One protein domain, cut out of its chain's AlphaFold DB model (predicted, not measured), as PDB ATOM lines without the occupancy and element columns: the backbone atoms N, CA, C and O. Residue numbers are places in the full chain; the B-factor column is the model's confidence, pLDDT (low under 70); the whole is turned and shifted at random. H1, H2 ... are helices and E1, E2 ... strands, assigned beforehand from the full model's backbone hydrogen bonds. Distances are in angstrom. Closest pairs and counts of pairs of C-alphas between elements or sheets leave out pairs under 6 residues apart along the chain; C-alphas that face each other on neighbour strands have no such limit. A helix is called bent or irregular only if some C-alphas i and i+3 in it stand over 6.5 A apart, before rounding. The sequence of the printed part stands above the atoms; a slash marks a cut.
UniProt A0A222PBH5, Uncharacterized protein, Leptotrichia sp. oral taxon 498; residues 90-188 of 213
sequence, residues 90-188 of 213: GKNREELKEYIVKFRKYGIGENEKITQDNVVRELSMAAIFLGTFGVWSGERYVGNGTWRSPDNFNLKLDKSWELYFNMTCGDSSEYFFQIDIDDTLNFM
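This is residues 90 to 188 of the 213 residues of an uncharacterized protein of Leptotrichia sp. oral taxon 498 (UniProt A0A222PBH5). Look first for one strongly twisted, curled sheet of five strands, with three short helices round its rim: H3 packs beside E1, H2 follows E2 at one edge, and H1 grazes the sheet beyond the far end of E1. A long unnamed stretch, residues 131 to 153, is tied to the end of E4 by short antiparallel pairings. The printed part has 99 residues, with named elements in the order E1 H1 E2 H2 E3 E4 E5 H3; the class is mixed, helices and strands, though under half of the residues, 48, are in named elements. The sheet's order is E2 E1 E5 E4 E3, all antiparallel. The whole is compact, with a radius of gyration of the C-alphas of 13.1 A and spans of 39 by 29 by 25 A.

Start at E1, residues 100 to 107, an inner strand. Beside its residues 103 to 107 runs E5, residues 173 to 179, antiparallel at 138 degrees, with N 104 and O 178 within hydrogen-bond range at 2.8 A. Its residues 100 to 103 pair with the edge strand E2, residues 121 to 124, where N 101 and O 123 are 2.9 A apart. Beyond E5 find E4, residues 163 to 169, with N 167 and O 175 2.8 A apart, and then the edge strand E3, residues 154 to 157, with N 156 and O 164 2.8 A apart. E3, E4 and E5 form a meander, each strand the antiparallel neighbour of the one before; E3 and E4 are a hairpin, as are E4 and E5. Residues 147 to 148 pair with residues 168 to 169 of E4, and also with residues 132 to 133. H3, residues 181 to 188, is on the sheet at a height of 6.2 A, over none of the strands, but only just: 2 of its C-alphas fall on E1. The closest C-alphas of E1 and H3, those of Lys 102 and Asp 183, are 6.2 A apart. H1, residues 110 to 113, only grazes the sheet, with its residues 111 to 113. H2, residues 125 to 130, is only just not on the sheet, with 4 pairs of C-alphas within 10 A. In H2 each O i to N i+4 pair is within hydrogen-bond range, in H3 2 of 4 are, and H1 is too short for such a pair.

Find C-alpha 100 at (-13.918, -15.359, 37.501); from there E1 runs 22.0 A to C-alpha 107 at (7.405, -20.635, 36.587). E4 measures 19.7 A, E5 19.4 A, E2 10.2 A and E3 10.1 A. H1 measures 5.1 A and H2 8.7 A. H3 runs 11.3 A to C-alpha 188 at (-10.407, -8.217, 46.748) and is irregular, with C-alphas 182 and 185 7.3 A apart.

The two C-alphas farthest apart, those of Gly 90 and Glu 110, are 40.1 A apart. The link from H2 to E3 is long, with 23 residues. The printed part has no cut, and no printed residue is under 70 in pLDDT.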
ATOM      1  N   GLY A  90     -20.522 -20.334  52.594       91.69
ATOM      2  CA  GLY A  90     -21.765 -21.077  52.389       91.69
ATOM      3  C   GLY A  90     -22.325 -21.004  50.963       91.69
ATOM      4  O   GLY A  90     -23.423 -21.509  50.737       91.69
ATOM      5  N   LYS A  91     -21.602 -20.399  50.008       93.94
ATOM      6  CA  LYS A  91     -21.968 -20.415  48.584       93.94
ATOM      7  C   LYS A  91     -21.735 -21.802  47.986       93.94
ATOM      8  O   LYS A  91     -20.772 -22.494  48.325       93.94
ATOM      9  N   ASN A  92     -22.614 -22.210  47.079       93.75
ATOM     10  CA  ASN A  92     -22.474 -23.469  46.358       93.75
ATOM     11  C   ASN A  92     -21.604 -23.318  45.095       93.75
ATOM     12  O   ASN A  92     -21.251 -22.219  44.670       93.75
ATOM     13  N   ARG A  93     -21.258 -24.448  44.467       93.94
ATOM     14  CA  ARG A  93     -20.388 -24.471  43.283       93.94
ATOM     15  C   ARG A  93     -20.927 -23.634  42.119       93.94
ATOM     16  O   ARG A  93     -20.120 -23.025  41.433       93.94
ATOM     17  N   GLU A  94     -22.234 -23.642  41.862       94.50
ATOM     18  CA  GLU A  94     -22.830 -22.902  40.743       94.50
ATOM     19  C   GLU A  94     -22.760 -21.393  40.984       94.50
ATOM     20  O   GLU A  94     -22.303 -20.673  40.103       94.50
ATOM     21  N   GLU A  95     -23.069 -20.938  42.203       94.94
ATOM     22  CA  GLU A  95     -22.884 -19.531  42.600       94.94
ATOM     23  C   GLU A  95     -21.423 -19.085  42.421       94.94
ATOM     24  O   GLU A  95     -21.152 -17.969  41.997       94.94
ATOM     25  N   LEU A  96     -20.460 -19.969  42.702       96.12
ATOM     26  CA  LEU A  96     -19.031 -19.673  42.572       96.12
ATOM     27  C   LEU A  96     -18.494 -19.743  41.132       96.12
ATOM     28  O   LEU A  96     -17.356 -19.331  40.897       96.12
ATOM     29  N   LYS A  97     -19.246 -20.276  40.162       95.06
ATOM     30  CA  LYS A  97     -18.791 -20.328  38.758       95.06
ATOM     31  C   LYS A  97     -18.829 -18.962  38.084       95.06
ATOM     32  O   LYS A  97     -18.035 -18.738  37.176       95.06
ATOM     33  N   GLU A  98     -19.736 -18.092  38.517       91.81
ATOM     34  CA  GLU A  98     -19.933 -16.758  37.937       91.81
ATOM     35  C   GLU A  98     -18.806 -15.789  38.311       91.81
ATOM     36  O   GLU A  98     -18.547 -14.825  37.594       91.81
ATOM     37  N   TYR A  99     -18.089 -16.072  39.400       95.00
ATOM     38  CA  TYR A  99     -16.943 -15.284  39.831       95.00
ATOM     39  C   TYR A  99     -15.667 -15.821  39.190       95.00
ATOM     40  O   TYR A  99     -15.175 -16.897  39.542       95.00
ATOM     41  N   ILE A 100     -15.136 -15.053  38.245       96.06
ATOM     42  CA  ILE A 100     -13.918 -15.359  37.501       96.06
ATOM     43  C   ILE A 100     -12.859 -14.337  37.888       96.06
ATOM     44  O   ILE A 100     -13.128 -13.141  37.861       96.06
ATOM     45  N   VAL A 101     -11.665 -14.823  38.224       96.00
ATOM     46  CA  VAL A 101     -10.484 -13.988  38.423       96.00
ATOM     47  C   VAL A 101      -9.506 -14.178  37.275       96.00
ATOM     48  O   VAL A 101      -9.282 -15.301  36.801       96.00
ATOM     49  N   LYS A 102      -8.905 -13.079  36.835       96.69
ATOM     50  CA  LYS A 102      -7.826 -13.076  35.854       96.69
ATOM     51  C   LYS A 102      -6.481 -13.166  36.544       96.69
ATOM     52  O   LYS A 102      -6.230 -12.500  37.543       96.69
ATOM     53  N   PHE A 103      -5.588 -13.980  36.001       94.69
ATOM     54  CA  PHE A 103      -4.248 -14.147  36.547       94.69
ATOM     55  C   PHE A 103      -3.233 -14.459  35.436       94.69
ATOM     56  O   PHE A 103      -3.585 -14.872  34.326       94.69
ATOM     57  N   ARG A 104      -1.950 -14.269  35.739       94.50
ATOM     58  CA  ARG A 104      -0.809 -14.754  34.952       94.50
ATOM     59  C   ARG A 104      -0.081 -15.838  35.723       94.50
ATOM     60  O   ARG A 104       0.007 -15.803  36.947       94.50
ATOM     61  N   LYS A 105       0.457 -16.799  34.984       92.94
ATOM     62  CA  LYS A 105       1.262 -17.887  35.530       92.94
ATOM     63  C   LYS A 105       2.740 -17.597  35.320       92.94
ATOM     64  O   LYS A 105       3.160 -17.327  34.196       92.94
ATOM     65  N   TYR A 106       3.529 -17.820  36.362       93.12
ATOM     66  CA  TYR A 106       4.978 -17.707  36.304       93.12
ATOM     67  C   TYR A 106       5.648 -18.951  36.875       93.12
ATOM     68  O   TYR A 106       5.314 -19.409  37.965       93.12
ATOM     69  N   GLY A 107       6.592 -19.515  36.122       92.69
ATOM     70  CA  GLY A 107       7.405 -20.635  36.587       92.69
ATOM     71  C   GLY A 107       8.414 -20.236  37.659       92.69
ATOM     72  O   GLY A 107       9.016 -19.163  37.561       92.69
ATOM     73  N   ILE A 108       8.606 -21.104  38.655       91.69
ATOM     74  CA  ILE A 108       9.566 -20.893  39.750       91.69
ATOM     75  C   ILE A 108      10.947 -21.460  39.380       91.69
ATOM     76  O   ILE A 108      11.949 -20.738  39.452       91.69
ATOM     77  N   GLY A 109      11.004 -22.721  38.940       90.19
ATOM     78  CA  GLY A 109      12.233 -23.384  38.494       90.19
ATOM     79  C   GLY A 109      12.692 -22.953  37.097       90.19
ATOM     80  O   GLY A 109      11.960 -22.299  36.355       90.19
ATOM     81  N   GLU A 110      13.933 -23.290  36.728       91.19
ATOM     82  CA  GLU A 110      14.500 -22.935  35.413       91.19
ATOM     83  C   GLU A 110      13.688 -23.525  34.256       91.19
ATOM     84  O   GLU A 110      13.392 -22.823  33.290       91.19
ATOM     85  N   ASN A 111      13.253 -24.780  34.388       91.69
ATOM     86  CA  ASN A 111      12.422 -25.437  33.385       91.69
ATOM     87  C   ASN A 111      11.054 -24.754  33.278       91.69
ATOM     88  O   ASN A 111      10.569 -24.476  32.180       91.69
ATOM     89  N   GLU A 112      10.432 -24.445  34.415       93.50
ATOM     90  CA  GLU A 112       9.121 -23.807  34.471       93.50
ATOM     91  C   GLU A 112       9.168 -22.382  33.908       93.50
ATOM     92  O   GLU A 112       8.225 -21.959  33.232       93.50
ATOM     93  N   LYS A 113      10.268 -21.648  34.121       93.25
ATOM     94  CA  LYS A 113      10.482 -20.298  33.570       93.25
ATOM     95  C   LYS A 113      10.443 -20.267  32.043       93.25
ATOM     96  O   LYS A 113       9.910 -19.318  31.481       93.25
ATOM     97  N   ILE A 114      10.906 -21.322  31.369       91.69
ATOM     98  CA  ILE A 114      10.843 -21.440  29.896       91.69
ATOM     99  C   ILE A 114       9.385 -21.492  29.394       91.69
ATOM    100  O   ILE A 114       9.103 -21.194  28.234       91.69
ATOM    101  N   THR A 115       8.437 -21.845  30.267       89.56
ATOM    102  CA  THR A 115       7.004 -21.941  29.944       89.56
ATOM    103  C   THR A 115       6.211 -20.672  30.256       89.56
ATOM    104  O   THR A 115       4.991 -20.661  30.095       89.56
ATOM    105  N   GLN A 116       6.875 -19.612  30.726       90.50
ATOM    106  CA  GLN A 116       6.242 -18.314  30.947       90.50
ATOM    107  C   GLN A 116       5.820 -17.703  29.608       90.50
ATOM    108  O   GLN A 116       6.608 -17.633  28.668       90.50
ATOM    109  N   ASP A 117       4.565 -17.269  29.524       86.56
ATOM    110  CA  ASP A 117       3.960 -16.796  28.275       86.56
ATOM    111  C   ASP A 117       3.242 -15.444  28.404       86.56
ATOM    112  O   ASP A 117       2.728 -14.936  27.411       86.56
ATOM    113  N   ASN A 118       3.223 -14.839  29.601       86.25
ATOM    114  CA  ASN A 118       2.512 -13.590  29.916       86.25
ATOM    115  C   ASN A 118       1.026 -13.580  29.500       86.25
ATOM    116  O   ASN A 118       0.411 -12.514  29.422       86.25
ATOM    117  N   VAL A 119       0.431 -14.752  29.260       92.56
ATOM    118  CA  VAL A 119      -0.971 -14.878  28.857       92.56
ATOM    119  C   VAL A 119      -1.866 -14.724  30.082       92.56
ATOM    120  O   VAL A 119      -1.694 -15.420  31.088       92.56
ATOM    121  N   VAL A 120      -2.849 -13.830  29.970       95.06
ATOM    122  CA  VAL A 120      -3.922 -13.691  30.958       95.06
ATOM    123  C   VAL A 120      -4.847 -14.888  30.852       95.06
ATOM    124  O   VAL A 120      -5.343 -15.211  29.773       95.06
ATOM    125  N   ARG A 121      -5.075 -15.544  31.980       93.69
ATOM    126  CA  ARG A 121      -5.951 -16.702  32.103       93.69
ATOM    127  C   ARG A 121      -7.083 -16.380  33.055       93.69
ATOM    128  O   ARG A 121      -6.915 -15.605  33.991       93.69
ATOM    129  N   GLU A 122      -8.211 -17.024  32.823       95.44
ATOM    130  CA  GLU A 122      -9.404 -16.919  33.652       95.44
ATOM    131  C   GLU A 122      -9.534 -18.165  34.529       95.44
ATOM    132  O   GLU A 122      -9.404 -19.298  34.050       95.44
ATOM    133  N   LEU A 123      -9.782 -17.951  35.820       95.19
ATOM    134  CA  LEU A 123      -9.994 -19.000  36.811       95.19
ATOM    135  C   LEU A 123     -11.267 -18.712  37.601       95.19
ATOM    136  O   LEU A 123     -11.391 -17.669  38.236       95.19
ATOM    137  N   SER A 124     -12.213 -19.649  37.590       95.81
ATOM    138  CA  SER A 124     -13.429 -19.503  38.390       95.81
ATOM    139  C   SER A 124     -13.176 -19.817  39.864       95.81
ATOM    140  O   SER A 124     -12.401 -20.717  40.206       95.81
ATOM    141  N   MET A 125     -13.902 -19.144  40.755       96.69
ATOM    142  CA  MET A 125     -13.870 -19.451  42.188       96.69
ATOM    143  C   MET A 125     -14.364 -20.868  42.470       96.69
ATOM    144  O   MET A 125     -13.875 -21.524  43.387       96.69
ATOM    145  N   ALA A 126     -15.254 -21.404  41.631       96.56
ATOM    146  CA  ALA A 126     -15.644 -22.809  41.685       96.56
ATOM    147  C   ALA A 126     -14.454 -23.770  41.496       96.56
ATOM    148  O   ALA A 126     -14.410 -24.815  42.144       96.56
ATOM    149  N   ALA A 127     -13.484 -23.444  40.636       95.44
ATOM    150  CA  ALA A 127     -12.282 -24.259  40.455       95.44
ATOM    151  C   ALA A 127     -11.372 -24.214  41.695       95.44
ATOM    152  O   ALA A 127     -10.897 -25.258  42.145       95.44
ATOM    153  N   ILE A 128     -11.200 -23.030  42.297       95.81
ATOM    154  CA  ILE A 128     -10.458 -22.864  43.558       95.81
ATOM    155  C   ILE A 128     -11.139 -23.640  44.694       95.81
ATOM    156  O   ILE A 128     -10.482 -24.383  45.419       95.81
ATOM    157  N   PHE A 129     -12.465 -23.546  44.805       96.00
ATOM    158  CA  PHE A 129     -13.273 -24.270  45.789       96.00
ATOM    159  C   PHE A 129     -13.083 -25.796  45.711       96.00
ATOM    160  O   PHE A 129     -12.894 -26.467  46.731       96.00
ATOM    161  N   LEU A 130     -13.071 -26.356  44.495       93.81
ATOM    162  CA  LEU A 130     -12.815 -27.787  44.266       93.81
ATOM    163  C   LEU A 130     -11.376 -28.197  44.588       93.81
ATOM    164  O   LEU A 130     -11.115 -29.365  44.873       93.81
ATOM    165  N   GLY A 131     -10.451 -27.244  44.561       92.12
ATOM    166  CA  GLY A 131      -9.059 -27.416  44.942       92.12
ATOM    167  C   GLY A 131      -8.136 -27.911  43.827       92.12
ATOM    168  O   GLY A 131      -6.918 -27.882  43.987       92.12
ATOM    169  N   THR A 132      -8.695 -28.360  42.701       91.44
ATOM    170  CA  THR A 132      -7.936 -28.797  41.523       91.44
ATOM    171  C   THR A 132      -8.689 -28.454  40.241       91.44
ATOM    172  O   THR A 132      -9.922 -28.436  40.229       91.44
ATOM    173  N   PHE A 133      -7.959 -28.195  39.156       93.06
ATOM    174  CA  PHE A 133      -8.545 -27.944  37.837       93.06
ATOM    175  C   PHE A 133      -7.605 -28.367  36.697       93.06
ATOM    176  O   PHE A 133      -6.414 -28.601  36.896       93.06
ATOM    177  N   GLY A 134      -8.171 -28.547  35.503       91.19
ATOM    178  CA  GLY A 134      -7.430 -28.974  34.314       91.19
ATOM    179  C   GLY A 134      -6.552 -27.872  33.720       91.19
ATOM    180  O   GLY A 134      -6.680 -26.704  34.070       91.19
ATOM    181  N   VAL A 135      -5.669 -28.254  32.802       90.19
ATOM    182  CA  VAL A 135      -4.795 -27.325  32.070       90.19
ATOM    183  C   VAL A 135      -5.558 -26.568  30.983       90.19
ATOM    184  O   VAL A 135      -6.512 -27.097  30.402       90.19
ATOM    185  N   TRP A 136      -5.141 -25.334  30.687       90.88
ATOM    186  CA  TRP A 136      -5.739 -24.567  29.589       90.88
ATOM    187  C   TRP A 136      -5.278 -25.103  28.232       90.88
ATOM    188  O   TRP A 136      -4.154 -25.577  28.065       90.88
ATOM    189  N   SER A 137      -6.145 -24.992  27.226       88.31
ATOM    190  CA  SER A 137      -5.803 -25.394  25.861       88.31
ATOM    191  C   SER A 137      -4.631 -24.569  25.326       88.31
ATOM    192  O   SER A 137      -4.680 -23.342  25.330       88.31
ATOM    193  N   GLY A 138      -3.591 -25.247  24.834       85.81
ATOM    194  CA  GLY A 138      -2.390 -24.605  24.290       85.81
ATOM    195  C   GLY A 138      -1.435 -24.033  25.344       85.81
ATOM    196  O   GLY A 138      -0.432 -23.423  24.977       85.81
ATOM    197  N   GLU A 139      -1.715 -24.238  26.634       89.06
ATOM    198  CA  GLU A 139      -0.825 -23.827  27.714       89.06
ATOM    199  C   GLU A 139       0.517 -24.556  27.638       89.06
ATOM    200  O   GLU A 139       0.578 -25.781  27.522       89.06
ATOM    201  N   ARG A 140       1.607 -23.798  27.783       89.31
ATOM    202  CA  ARG A 140       2.925 -24.374  28.038       89.31
ATOM    203  C   ARG A 140       3.128 -24.539  29.538       89.31
ATOM    204  O   ARG A 140       2.954 -23.600  30.321       89.31
ATOM    205  N   TYR A 141       3.538 -25.734  29.929       89.38
ATOM    206  CA  TYR A 141       3.911 -26.082  31.290       89.38
ATOM    207  C   TYR A 141       4.877 -27.269  31.257       89.38
ATOM    208  O   TYR A 141       4.973 -28.000  30.271       89.38
ATOM    209  N   VAL A 142       5.646 -27.411  32.326       89.38
ATOM    210  CA  VAL A 142       6.510 -28.558  32.590       89.38
ATOM    211  C   VAL A 142       5.688 -29.650  33.268       89.38
ATOM    212  O   VAL A 142       4.915 -29.368  34.184       89.38
ATOM    213  N   GLY A 143       5.874 -30.887  32.808       83.44
ATOM    214  CA  GLY A 143       5.189 -32.067  33.327       83.44
ATOM    215  C   GLY A 143       3.883 -32.392  32.599       83.44
ATOM    216  O   GLY A 143       3.586 -31.872  31.529       83.44
ATOM    217  N   ASN A 144       3.112 -33.306  33.184       80.12
ATOM    218  CA  ASN A 144       1.747 -33.622  32.778       80.12
ATOM    219  C   ASN A 144       0.885 -33.689  34.043       80.12
ATOM    220  O   ASN A 144       1.311 -34.297  35.025       80.12
ATOM    221  N   GLY A 145      -0.304 -33.085  34.048       85.06
ATOM    222  CA  GLY A 145      -1.186 -33.178  35.205       85.06
ATOM    223  C   GLY A 145      -2.243 -32.093  35.290       85.06
ATOM    224  O   GLY A 145      -2.501 -31.356  34.344       85.06
ATOM    225  N   THR A 146      -2.877 -32.038  36.454       91.44
ATOM    226  CA  THR A 146      -3.821 -30.993  36.840       91.44
ATOM    227  C   THR A 146      -3.122 -29.940  37.687       91.44
ATOM    228  O   THR A 146      -2.096 -30.197  38.322       91.44
ATOM    229  N   TRP A 147      -3.698 -28.745  37.699       93.62
ATOM    230  CA  TRP A 147      -3.312 -27.675  38.597       93.62
ATOM    231  C   TRP A 147      -3.861 -27.948  39.995       93.62
ATOM    232  O   TRP A 147      -5.056 -28.213  40.161       93.62
ATOM    233  N   ARG A 148      -2.997 -27.855  41.004       92.81
ATOM    234  CA  ARG A 148      -3.358 -27.937  42.426       92.81
ATOM    235  C   ARG A 148      -2.535 -26.947  43.239       92.81
ATOM    236  O   ARG A 148      -1.397 -26.659  42.884       92.81
ATOM    237  N   SER A 149      -3.090 -26.440  44.332       93.00
ATOM    238  CA  SER A 149      -2.322 -25.623  45.270       93.00
ATOM    239  C   SER A 149      -1.760 -26.507  46.389       93.00
ATOM    240  O   SER A 149      -2.537 -27.240  47.007       93.00
ATOM    241  N   PRO A 150      -0.445 -26.459  46.677       89.25
ATOM    242  CA  PRO A 150       0.143 -27.209  47.785       89.25
ATOM    243  C   PRO A 150      -0.249 -26.643  49.160       89.25
ATOM    244  O   PRO A 150      -0.146 -27.351  50.155       89.25
ATOM    245  N   ASP A 151      -0.704 -25.387  49.223       90.56
ATOM    246  CA  ASP A 151      -0.999 -24.657  50.459       90.56
ATOM    247  C   ASP A 151      -2.443 -24.135  50.516       90.56
ATOM    248  O   ASP A 151      -2.719 -23.098  51.106       90.56
ATOM    249  N   ASN A 152      -3.393 -24.872  49.931       91.94
ATOM    250  CA  ASN A 152      -4.823 -24.552  50.007       91.94
ATOM    251  C   ASN A 152      -5.189 -23.167  49.434       91.94
ATOM    252  O   ASN A 152      -6.037 -22.453  49.976       91.94
ATOM    253  N   PHE A 153      -4.557 -22.798  48.315       95.44
ATOM    254  CA  PHE A 153      -4.746 -21.521  47.618       95.44
ATOM    255  C   PHE A 153      -4.465 -20.339  48.539       95.44
ATOM    256  O   PHE A 153      -5.286 -19.428  48.679       95.44
ATOM    257  N   ASN A 154      -3.313 -20.389  49.210       95.94
ATOM    258  CA  ASN A 154      -2.909 -19.345  50.131       95.94
ATOM    259  C   ASN A 154      -2.505 -18.091  49.349       95.94
ATOM    260  O   ASN A 154      -1.401 -18.016  48.800       95.94
ATOM    261  N   LEU A 155      -3.413 -17.121  49.291       97.12
ATOM    262  CA  LEU A 155      -3.183 -15.825  48.671       97.12
ATOM    263  C   LEU A 155      -2.179 -15.047  49.508       97.12
ATOM    264  O   LEU A 155      -2.294 -15.005  50.729       97.12
ATOM    265  N   LYS A 156      -1.192 -14.440  48.867       95.19
ATOM    266  CA  LYS A 156      -0.110 -13.681  49.495       95.19
ATOM    267  C   LYS A 156       0.066 -12.376  48.738       95.19
ATOM    268  O   LYS A 156      -0.209 -12.306  47.545       95.19
ATOM    269  N   LEU A 157       0.545 -11.362  49.445       94.31
ATOM    270  CA  LEU A 157       0.957 -10.093  48.861       94.31
ATOM    271  C   LEU A 157       2.475 -10.096  48.722       94.31
ATOM    272  O   LEU A 157       3.193 -10.400  49.680       94.31
ATOM    273  N   ASP A 158       2.964  -9.806  47.525       88.81
ATOM    274  CA  ASP A 158       4.392  -9.662  47.280       88.81
ATOM    275  C   ASP A 158       4.882  -8.232  47.604       88.81
ATOM    276  O   ASP A 158       4.130  -7.359  48.038       88.81
ATOM    277  N   LYS A 159       6.179  -7.973  47.406       85.50
ATOM    278  CA  LYS A 159       6.764  -6.640  47.646       85.50
ATOM    279  C   LYS A 159       6.388  -5.603  46.582       85.50
ATOM    280  O   LYS A 159       6.621  -4.417  46.802       85.50
ATOM    281  N   SER A 160       5.863  -6.053  45.449       86.75
ATOM    282  CA  SER A 160       5.427  -5.247  44.310       86.75
ATOM    283  C   SER A 160       3.951  -4.856  44.417       86.75
ATOM    284  O   SER A 160       3.447  -4.193  43.518       86.75
ATOM    285  N   TRP A 161       3.286  -5.208  45.527       86.06
ATOM    286  CA  TRP A 161       1.851  -5.018  45.766       86.06
ATOM    287  C   TRP A 161       0.942  -5.904  44.914       86.06
ATOM    288  O   TRP A 161      -0.242  -5.615  44.747       86.06
ATOM    289  N   GLU A 162       1.477  -7.014  44.418       91.88
ATOM    290  CA  GLU A 162       0.762  -7.956  43.576       91.88
ATOM    291  C   GLU A 162       0.336  -9.174  44.398       91.88
ATOM    292  O   GLU A 162       1.093  -9.733  45.201       91.88
ATOM    293  N   LEU A 163      -0.924  -9.571  44.220       96.25
ATOM    294  CA  LEU A 163      -1.483 -10.737  44.887       96.25
ATOM    295  C   LEU A 163      -1.157 -11.996  44.095       96.25
ATOM    296  O   LEU A 163      -1.339 -12.040  42.880       96.25
ATOM    297  N   TYR A 164      -0.725 -13.045  44.785       95.94
ATOM    298  CA  TYR A 164      -0.417 -14.323  44.153       95.94
ATOM    299  C   TYR A 164      -0.690 -15.510  45.072       95.94
ATOM    300  O   TYR A 164      -0.758 -15.373  46.292       95.94
ATOM    301  N   PHE A 165      -0.804 -16.701  44.494       96.25
ATOM    302  CA  PHE A 165      -0.801 -17.967  45.228       96.25
ATOM    303  C   PHE A 165       0.037 -19.010  44.487       96.25
ATOM    304  O   PHE A 165       0.239 -18.924  43.274       96.25
ATOM    305  N   ASN A 166       0.547 -19.998  45.219       94.94
ATOM    306  CA  ASN A 166       1.408 -21.027  44.646       94.94
ATOM    307  C   ASN A 166       0.587 -22.192  44.098       94.94
ATOM    308  O   ASN A 166      -0.423 -22.599  44.680       94.94
ATOM    309  N   MET A 167       1.069 -22.748  42.992       94.06
ATOM    310  CA  MET A 167       0.454 -23.854  42.275       94.06
ATOM    311  C   MET A 167       1.509 -24.860  41.837       94.06
ATOM    312  O   MET A 167       2.641 -24.504  41.515       94.06
ATOM    313  N   THR A 168       1.108 -26.121  41.761       93.31
ATOM    314  CA  THR A 168       1.859 -27.167  41.079       93.31
ATOM    315  C   THR A 168       1.056 -27.709  39.907       93.31
ATOM    316  O   THR A 168      -0.174 -27.802  39.971       93.31
ATOM    317  N   CYS A 169       1.754 -28.043  38.823       90.31
ATOM    318  CA  CYS A 169       1.209 -28.860  37.745       90.31
ATOM    319  C   CYS A 169       1.850 -30.242  37.811       90.31
ATOM    320  O   CYS A 169       3.078 -30.362  37.792       90.31
ATOM    321  N   GLY A 170       1.029 -31.289  37.904       80.69
ATOM    322  CA  GLY A 170       1.541 -32.642  38.118       80.69
ATOM    323  C   GLY A 170       2.245 -32.779  39.473       80.69
ATOM    324  O   GLY A 170       1.804 -32.203  40.472       80.69
ATOM    325  N   ASP A 171       3.322 -33.566  39.528       72.75
ATOM    326  CA  ASP A 171       3.941 -33.992  40.792       72.75
ATOM    327  C   ASP A 171       5.074 -33.110  41.318       72.75
ATOM    328  O   ASP A 171       5.445 -33.252  42.480       72.75
ATOM    329  N   SER A 172       5.604 -32.179  40.523       78.38
ATOM    330  CA  SER A 172       6.785 -31.414  40.953       78.38
ATOM    331  C   SER A 172       6.979 -30.040  40.318       78.38
ATOM    332  O   SER A 172       7.839 -29.299  40.784       78.38
ATOM    333  N   SER A 173       6.226 -29.670  39.279       90.00
ATOM    334  CA  SER A 173       6.471 -28.397  38.597       90.00
ATOM    335  C   SER A 173       5.765 -27.250  39.300       90.00
ATOM    336  O   SER A 173       4.535 -27.195  39.323       90.00
ATOM    337  N   GLU A 174       6.556 -26.336  39.861       93.00
ATOM    338  CA  GLU A 174       6.091 -25.252  40.726       93.00
ATOM    339  C   GLU A 174       5.950 -23.912  39.993       93.00
ATOM    340  O   GLU A 174       6.814 -23.475  39.222       93.00
ATOM    341  N   TYR A 175       4.850 -23.228  40.287       93.81
ATOM    342  CA  TYR A 175       4.471 -21.951  39.703       93.81
ATOM    343  C   TYR A 175       3.875 -21.043  40.775       93.81
ATOM    344  O   TYR A 175       3.304 -21.516  41.759       93.81
ATOM    345  N   PHE A 176       3.924 -19.735  40.545       93.38
ATOM    346  CA  PHE A 176       3.019 -18.805  41.210       93.38
ATOM    347  C   PHE A 176       2.030 -18.233  40.198       93.38
ATOM    348  O   PHE A 176       2.357 -17.975  39.036       93.38
ATOM    349  N   PHE A 177       0.786 -18.108  40.637       95.50
ATOM    350  CA  PHE A 177      -0.315 -17.539  39.884       95.50
ATOM    351  C   PHE A 177      -0.572 -16.165  40.473       95.50
ATOM    352  O   PHE A 177      -0.983 -16.053  41.624       95.50
ATOM    353  N   GLN A 178      -0.276 -15.136  39.695       96.31
ATOM    354  CA  GLN A 178      -0.393 -13.745  40.096       96.31
ATOM    355  C   GLN A 178      -1.683 -13.170  39.531       96.31
ATOM    356  O   GLN A 178      -1.895 -13.229  38.319       96.31
ATOM    357  N   ILE A 179      -2.527 -12.612  40.392       96.56
ATOM    358  CA  ILE A 179      -3.755 -11.939  39.978       96.56
ATOM    359  C   ILE A 179      -3.395 -10.773  39.054       96.56
ATOM    360  O   ILE A 179      -2.425 -10.052  39.287       96.56
ATOM    361  N   ASP A 180      -4.149 -10.624  37.971       95.00
ATOM    362  CA  ASP A 180      -3.977  -9.514  37.045       95.00
ATOM    363  C   ASP A 180      -4.202  -8.183  37.772       95.00
ATOM    364  O   ASP A 180      -5.109  -8.058  38.600       95.00
ATOM    365  N   ILE A 181      -3.372  -7.182  37.482       90.62
ATOM    366  CA  ILE A 181      -3.421  -5.905  38.203       90.62
ATOM    367  C   ILE A 181      -4.779  -5.216  38.025       90.62
ATOM    368  O   ILE A 181      -5.346  -4.710  38.995       90.62
ATOM    369  N   ASP A 182      -5.347  -5.307  36.821       92.12
ATOM    370  CA  ASP A 182      -6.646  -4.724  36.478       92.12
ATOM    371  C   ASP A 182      -7.811  -5.432  37.192       92.12
ATOM    372  O   ASP A 182      -8.891  -4.861  37.336       92.12
ATOM    373  N   ASP A 183      -7.593  -6.658  37.677       94.62
ATOM    374  CA  ASP A 183      -8.611  -7.469  38.347       94.62
ATOM    375  C   ASP A 183      -8.417  -7.560  39.869       94.62
ATOM    376  O   ASP A 183      -9.308  -7.990  40.602       94.62
ATOM    377  N   THR A 184      -7.275  -7.093  40.379       93.12
ATOM    378  CA  THR A 184      -6.898  -7.183  41.799       93.12
ATOM    379  C   THR A 184      -7.937  -6.542  42.722       93.12
ATOM    380  O   THR A 184      -8.330  -7.140  43.726       93.12
ATOM    381  N   LEU A 185      -8.428  -5.345  42.383       92.88
ATOM    382  CA  LEU A 185      -9.423  -4.647  43.202       92.88
ATOM    383  C   LEU A 185     -10.778  -5.367  43.194       92.88
ATOM    384  O   LEU A 185     -11.401  -5.512  44.247       92.88
ATOM    385  N   ASN A 186     -11.217  -5.844  42.026       95.06
ATOM    386  CA  ASN A 186     -12.468  -6.595  41.892       95.06
ATOM    387  C   ASN A 186     -12.409  -7.893  42.690       95.06
ATOM    388  O   ASN A 186     -13.339  -8.208  43.430       95.06
ATOM    389  N   PHE A 187     -11.288  -8.607  42.600       96.25
ATOM    390  CA  PHE A 187     -11.079  -9.844  43.334       96.25
ATOM    391  C   PHE A 187     -11.069  -9.625  44.852       96.25
ATOM    392  O   PHE A 187     -11.717 -10.362  45.594       96.25
ATOM    393  N   MET A 188     -10.402  -8.572  45.328       96.44
ATOM    394  CA  MET A 188     -10.407  -8.217  46.748       96.44
ATOM    395  C   MET A 188     -11.799  -7.824  47.246       96.44
ATOM    396  O   MET A 188     -12.209  -8.281  48.313       96.44
TER     397      MET A 188